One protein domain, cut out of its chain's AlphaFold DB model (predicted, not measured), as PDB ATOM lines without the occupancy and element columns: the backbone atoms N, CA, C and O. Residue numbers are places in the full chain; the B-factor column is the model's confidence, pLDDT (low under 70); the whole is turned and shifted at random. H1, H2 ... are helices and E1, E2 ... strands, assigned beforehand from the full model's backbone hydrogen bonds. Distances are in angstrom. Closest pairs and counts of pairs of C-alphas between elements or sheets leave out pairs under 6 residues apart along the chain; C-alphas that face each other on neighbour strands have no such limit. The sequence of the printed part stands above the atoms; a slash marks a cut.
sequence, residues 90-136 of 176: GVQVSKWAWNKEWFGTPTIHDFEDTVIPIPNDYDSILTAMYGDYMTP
ATOM      1  N   GLY A  90     -17.025-123.115-107.083       63.56
ATOM      2  CA  GLY A  90     -16.914-123.875-105.846       63.56
ATOM      3  C   GLY A  90     -16.791-125.369-106.135       63.56
ATOM      4  O   GLY A  90     -16.754-125.792-107.288       63.56
ATOM      5  N   VAL A  91     -16.734-126.190-105.089       54.88
ATOM      6  CA  VAL A  91     -16.486-127.643-105.207       54.88
ATOM      7  C   VAL A  91     -17.661-128.391-105.862       54.88
ATOM      8  O   VAL A  91     -17.485-129.445-106.465       54.88
ATOM      9  N   GLN A  92     -18.868-127.828-105.797       61.25
ATOM     10  CA  GLN A  92     -20.113-128.450-106.262       61.25
ATOM     11  C   GLN A  92     -20.560-127.900-107.630       61.25
ATOM     12  O   GLN A  92     -21.699-127.474-107.807       61.25
ATOM     13  N   VAL A  93     -19.645-127.909-108.605       64.00
ATOM     14  CA  VAL A  93     -19.814-127.283-109.934       64.00
ATOM     15  C   VAL A  93     -21.080-127.733-110.673       64.00
ATOM     16  O   VAL A  93     -21.706-126.930-111.354       64.00
ATOM     17  N   SER A  94     -21.474-129.002-110.536       64.50
ATOM     18  CA  SER A  94     -22.646-129.560-111.223       64.50
ATOM     19  C   SER A  94     -23.976-129.262-110.533       64.50
ATOM     20  O   SER A  94     -24.991-129.115-111.209       64.50
ATOM     21  N   LYS A  95     -23.979-129.200-109.196       72.75
ATOM     22  CA  LYS A  95     -25.187-129.024-108.377       72.75
ATOM     23  C   LYS A  95     -25.701-127.587-108.438       72.75
ATOM     24  O   LYS A  95     -26.901-127.360-108.386       72.75
ATOM     25  N   TRP A  96     -24.786-126.633-108.572       76.62
ATOM     26  CA  TRP A  96     -25.066-125.201-108.541       76.62
ATOM     27  C   TRP A  96     -24.974-124.565-109.926       76.62
ATOM     28  O   TRP A  96     -24.318-123.540-110.084       76.62
ATOM     29  N   ALA A  97     -25.562-125.212-110.935       85.94
ATOM     30  CA  ALA A  97     -25.604-124.711-112.305       85.94
ATOM     31  C   ALA A  97     -27.026-124.258-112.671       85.94
ATOM     32  O   ALA A  97     -27.915-125.092-112.850       85.94
ATOM     33  N   TRP A  98     -27.224-122.952-112.832       89.06
ATOM     34  CA  TRP A  98     -28.539-122.317-112.996       89.06
ATOM     35  C   TRP A  98     -28.633-121.481-114.261       89.06
ATOM     36  O   TRP A  98     -27.608-121.126-114.841       89.06
ATOM     37  N   ASN A  99     -29.856-121.164-114.692       90.38
ATOM     38  CA  ASN A  99     -30.083-120.338-115.875       90.38
ATOM     39  C   ASN A  99     -29.405-118.967-115.705       90.38
ATOM     40  O   ASN A  99     -29.544-118.321-114.669       90.38
ATOM     41  N   LYS A 100     -28.665-118.519-116.724       89.88
ATOM     42  CA  LYS A 100     -28.037-117.190-116.719       89.88
ATOM     43  C   LYS A 100     -29.047-116.061-116.589       89.88
ATOM     44  O   LYS A 100     -28.727-115.038-115.998       89.88
ATOM     45  N   GLU A 101     -30.246-116.252-117.127       91.00
ATOM     46  CA  GLU A 101     -31.319-115.257-117.083       91.00
ATOM     47  C   GLU A 101     -31.765-114.933-115.652       91.00
ATOM     48  O   GLU A 101     -32.284-113.842-115.427       91.00
ATOM     49  N   TRP A 102     -31.511-115.830-114.687       92.25
ATOM     50  CA  TRP A 102     -31.766-115.583-113.263       92.25
ATOM     51  C   TRP A 102     -30.812-114.554-112.644       92.25
ATOM     52  O   TRP A 102     -31.098-114.004-111.584       92.25
ATOM     53  N   PHE A 103     -29.678-114.299-113.303       89.94
ATOM     54  CA  PHE A 103     -28.655-113.322-112.923       89.94
ATOM     55  C   PHE A 103     -28.628-112.130-113.887       89.94
ATOM     56  O   PHE A 103     -27.569-111.538-114.079       89.94
ATOM     57  N   GLY A 104     -29.748-111.844-114.555       85.62
ATOM     58  CA  GLY A 104     -29.862-110.845-115.614       85.62
ATOM     59  C   GLY A 104     -29.647-109.407-115.132       85.62
ATOM     60  O   GLY A 104     -28.678-109.082-114.453       85.62
ATOM     61  N   THR A 105     -30.534-108.491-115.520       91.44
ATOM     62  CA  THR A 105     -30.431-107.107-115.027       91.44
ATOM     63  C   THR A 105     -30.743-107.095-113.531       91.44
ATOM     64  O   THR A 105     -31.843-107.516-113.183       91.44
ATOM     65  N   PRO A 106     -29.831-106.647-112.649       92.25
ATOM     66  CA  PRO A 106     -30.075-106.695-111.214       92.25
ATOM     67  C   PRO A 106     -31.303-105.881-110.808       92.25
ATOM     68  O   PRO A 106     -31.515-104.774-111.311       92.25
ATOM     69  N   THR A 107     -32.068-106.408-109.857       93.31
ATOM     70  CA  THR A 107     -33.125-105.659-109.173       93.31
ATOM     71  C   THR A 107     -32.527-105.000-107.937       93.31
ATOM     72  O   THR A 107     -31.678-105.581-107.261       93.31
ATOM     73  N   ILE A 108     -32.942-103.772-107.647       95.75
ATOM     74  CA  ILE A 108     -32.503-103.047-106.457       95.75
ATOM     75  C   ILE A 108     -33.395-103.427-105.277       95.75
ATOM     76  O   ILE A 108     -34.618-103.416-105.412       95.75
ATOM     77  N   HIS A 109     -32.783-103.753-104.141       93.69
ATOM     78  CA  HIS A 109     -33.492-104.127-102.924       93.69
ATOM     79  C   HIS A 109     -32.902-103.409-101.708       93.69
ATOM     80  O   HIS A 109     -31.683-103.252-101.599       93.69
ATOM     81  N   ASP A 110     -33.772-103.018-100.781       95.06
ATOM     82  CA  ASP A 110     -33.368-102.496 -99.477       95.06
ATOM     83  C   ASP A 110     -32.932-103.664 -98.586       95.06
ATOM     84  O   ASP A 110     -33.672-104.635 -98.407       95.06
ATOM     85  N   PHE A 111     -31.724-103.601 -98.042       88.25
ATOM     86  CA  PHE A 111     -31.200-104.589 -97.110       88.25
ATOM     87  C   PHE A 111     -30.576-103.857 -95.927       88.25
ATOM     88  O   PHE A 111     -29.558-103.188 -96.075       88.25
ATOM     89  N   GLU A 112     -31.204-103.981 -94.758       92.25
ATOM     90  CA  GLU A 112     -30.828-103.239 -93.549       92.25
ATOM     91  C   GLU A 112     -30.773-101.718 -93.795       92.25
ATOM     92  O   GLU A 112     -31.800-101.112 -94.098       92.25
ATOM     93  N   ASP A 113     -29.604-101.093 -93.651       92.56
ATOM     94  CA  ASP A 113     -29.359 -99.663 -93.852       92.56
ATOM     95  C   ASP A 113     -28.760 -99.339 -95.233       92.56
ATOM     96  O   ASP A 113     -28.353 -98.202 -95.493       92.56
ATOM     97  N   THR A 114     -28.711-100.324 -96.132       90.00
ATOM     98  CA  THR A 114     -28.106-100.192 -97.454       90.00
ATOM     99  C   THR A 114     -29.046-100.631 -98.572       90.00
ATOM    100  O   THR A 114     -30.029-101.343 -98.382       90.00
ATOM    101  N   VAL A 115     -28.725-100.188 -99.781       93.25
ATOM    102  CA  VAL A 115     -29.445-100.525-101.005       93.25
ATOM    103  C   VAL A 115     -28.514-101.376-101.853       93.25
ATOM    104  O   VAL A 115     -27.450-100.909-102.269       93.25
ATOM    105  N   ILE A 116     -28.896-102.628-102.104       91.81
ATOM    106  CA  ILE A 116     -28.044-103.597-102.796       91.81
ATOM    107  C   ILE A 116     -28.679-104.089-104.102       91.81
ATOM    108  O   ILE A 116     -29.882-104.349-104.157       91.81
ATOM    109  N   PRO A 117     -27.884-104.239-105.177       92.56
ATOM    110  CA  PRO A 117     -28.327-104.946-106.367       92.56
ATOM    111  C   PRO A 117     -28.313-106.456-106.105       92.56
ATOM    112  O   PRO A 117     -27.289-107.017-105.712       92.56
ATOM    113  N   ILE A 118     -29.432-107.119-106.375       92.19
ATOM    114  CA  ILE A 118     -29.582-108.573-106.283       92.19
ATOM    115  C   ILE A 118     -29.965-109.162-107.651       92.19
ATOM    116  O   ILE A 118     -30.429-108.424-108.527       92.19
ATOM    117  N   PRO A 119     -29.769-110.473-107.881       92.56
ATOM    118  CA  PRO A 119     -30.253-111.131-109.095       92.56
ATOM    119  C   PRO A 119     -31.757-110.886-109.319       92.56
ATOM    120  O   PRO A 119     -32.522-110.833-108.357       92.56
ATOM    121  N   ASN A 120     -32.193-110.745-110.576       94.12
ATOM    122  CA  ASN A 120     -33.602-110.483-110.904       94.12
ATOM    123  C   ASN A 120     -34.539-111.615-110.479       94.12
ATOM    124  O   ASN A 120     -35.680-111.343-110.121       94.12
ATOM    125  N   ASP A 121     -34.064-112.859-110.527       95.00
ATOM    126  CA  ASP A 121     -34.817-114.051-110.127       95.00
ATOM    127  C   ASP A 121     -34.146-114.715-108.916       95.00
ATOM    128  O   ASP A 121     -33.761-115.889-108.923       95.00
ATOM    129  N   TYR A 122     -33.923-113.911-107.870       93.25
ATOM    130  CA  TYR A 122     -33.306-114.378-106.629       93.25
ATOM    131  C   TYR A 122     -34.117-115.502-105.972       93.25
ATOM    132  O   TYR A 122     -33.527-116.391-105.362       93.25
ATOM    133  N   ASP A 123     -35.442-115.498-106.127       94.50
ATOM    134  CA  ASP A 123     -36.330-116.501-105.543       94.50
ATOM    135  C   ASP A 123     -36.065-117.899-106.122       94.50
ATOM    136  O   ASP A 123     -35.872-118.856-105.367       94.50
ATOM    137  N   SER A 124     -35.929-118.016-107.449       94.31
ATOM    138  CA  SER A 124     -35.563-119.282-108.097       94.31
ATOM    139  C   SER A 124     -34.172-119.764-107.685       94.31
ATOM    140  O   SER A 124     -33.966-120.963-107.472       94.31
ATOM    141  N   ILE A 125     -33.212-118.843-107.531       91.44
ATOM    142  CA  ILE A 125     -31.857-119.170-107.064       91.44
ATOM    143  C   ILE A 125     -31.910-119.721-105.634       91.44
ATOM    144  O   ILE A 125     -31.403-120.816-105.385       91.44
ATOM    145  N   LEU A 126     -32.536-118.999-104.702       91.31
ATOM    146  CA  LEU A 126     -32.606-119.381-103.289       91.31
ATOM    147  C   LEU A 126     -33.413-120.667-103.086       91.31
ATOM    148  O   LEU A 126     -32.988-121.536-102.325       91.31
ATOM    149  N   THR A 127     -34.495-120.849-103.843       93.06
ATOM    150  CA  THR A 127     -35.288-122.083-103.841       93.06
ATOM    151  C   THR A 127     -34.484-123.272-104.365       93.06
ATOM    152  O   THR A 127     -34.483-124.343-103.758       93.06
ATOM    153  N   ALA A 128     -33.728-123.102-105.455       89.62
ATOM    154  CA  ALA A 128     -32.839-124.152-105.956       89.62
ATOM    155  C   ALA A 128     -31.681-124.456-104.985       89.62
ATOM    156  O   ALA A 128     -31.172-125.581-104.964       89.62
ATOM    157  N   MET A 129     -31.258-123.465-104.191       85.62
ATOM    158  CA  MET A 129     -30.203-123.606-103.190       85.62
ATOM    159  C   MET A 129     -30.640-124.341-101.933       85.62
ATOM    160  O   MET A 129     -29.970-125.280-101.493       85.62
ATOM    161  N   TYR A 130     -31.750-123.903-101.359       86.62
ATOM    162  CA  TYR A 130     -32.120-124.225 -99.988       86.62
ATOM    163  C   TYR A 130     -33.501-124.882 -99.877       86.62
ATOM    164  O   TYR A 130     -33.838-125.383 -98.809       86.62
ATOM    165  N   GLY A 131     -34.273-124.959-100.965       90.69
ATOM    166  CA  GLY A 131     -35.661-125.413-100.931       90.69
ATOM    167  C   GLY A 131     -36.561-124.332-100.338       90.69
ATOM    168  O   GLY A 131     -36.576-123.207-100.830       90.69
ATOM    169  N   ASP A 132     -37.295-124.659 -99.277       93.44
ATOM    170  CA  ASP A 132     -38.057-123.670 -98.509       93.44
ATOM    171  C   ASP A 132     -37.103-122.805 -97.670       93.44
ATOM    172  O   ASP A 132     -36.799-123.107 -96.519       93.44
ATOM    173  N   TYR A 133     -36.571-121.753 -98.292       92.69
ATOM    174  CA  TYR A 133     -35.573-120.874 -97.683       92.69
ATOM    175  C   TYR A 133     -36.181-119.788 -96.785       92.69
ATOM    176  O   TYR A 133     -35.465-119.191 -95.982       92.69
ATOM    177  N   MET A 134     -37.483-119.523 -96.927       93.44
ATOM    178  CA  MET A 134     -38.193-118.479 -96.182       93.44
ATOM    179  C   MET A 134     -38.655-118.961 -94.808       93.44
ATOM    180  O   MET A 134     -38.887-118.137 -93.923       93.44
ATOM    181  N   THR A 135     -38.750-120.277 -94.609       93.94
ATOM    182  CA  THR A 135     -39.022-120.884 -93.306       93.94
ATOM    183  C   THR A 135     -37.707-121.319 -92.653       93.94
ATOM    184  O   THR A 135     -37.087-122.286 -93.100       93.94
ATOM    185  N   PRO A 136     -37.249-120.656 -91.573       88.00
ATOM    186  CA  PRO A 136     -36.051-121.088 -90.868       88.00
ATOM    187  C   PRO A 136     -36.222-122.514 -90.319       88.00
ATOM    188  O   PRO A 136     -37.294-122.839 -89.799       88.00
TER     189      PRO A 136
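AT A GLANCE: This is residues 90 to 136 of the 176 residues of the protein "LicD family protein" of Candidatus Methanomethylophilaceae archaeon (UniProt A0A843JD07). This is a loose, small structure in which the chain goes out through a short strand, E1, and one helical turn, H1, folds back on itself in a two-strand hairpin, E2 and E3, and returns through a short helix, H2, to the side of H1. The hairpin makes one end of the longest axis, away from E1, and unnamed tails lie before E1 and after H2. The printed part has 47 residues, with two named helices and three named strands in the order E1, H1, E2, E3, H2, and its class is mixed, helices and strands. E2 and E3 form a two-strand antiparallel sheet. The whole is loose, with a radius of gyration of the C-alphas of 12.3 A and spans of 34 by 28 by 18 A.

HOW THE PARTS SIT: E1, residues 97 to 99, pairs with no named strand and meets H1, residues 100 to 103, only through their link. E2, residues 107 to 111, and E3, residues 114 to 118, are an antiparallel hairpin at 143 degrees between their directions. N 107 and O 118 are 2.9 A apart and N 111 and O 114 are 2.8 A apart, both within hydrogen-bond range. E1 and E2 are apart. H1 and E3 are only just apart, the closest C-alphas being 8.2 A from each other. H2, residues 122 to 130, touches H1, with the closest C-alphas, those of Trp 102 and Tyr 122, 6.9 A apart. The closest C-alphas of E1 and H2 are those of Trp 98 and Ile 125, 7.5 A apart. E2 and H2 are apart. Every O i to N i+4 pair in H2 is within hydrogen-bond range, while H1 is too short for such a pair and has its one O i to N i+3 pair within range.

IN THESE COORDINATES: E1 begins at C-alpha 97, at (-25.604, -124.711, -112.305), and is 7.2 A long from first to last C-alpha. H1 is 5.5 A long. E2 and E3 are each 12.3 A long, and E3 begins at C-alpha 114, at (-28.106, -100.192, -97.454). H2 is 11.9 A long and ends at C-alpha 130, at (-32.120, -124.225, -99.988).

THE WHOLE: The two C-alphas farthest apart are those of Ser 94 and Asp 113, at 35.2 A. The first and last printed C-alphas, those of Gly 90 and Pro 136, are 24.5 A apart. The printed part has no cut, and the links E1 to H1, H1 to E2, E2 to E3 and E3 to H2 are tight. The mean pLDDT of the printed part is 87.7, and residues 90 to 94 are under 70.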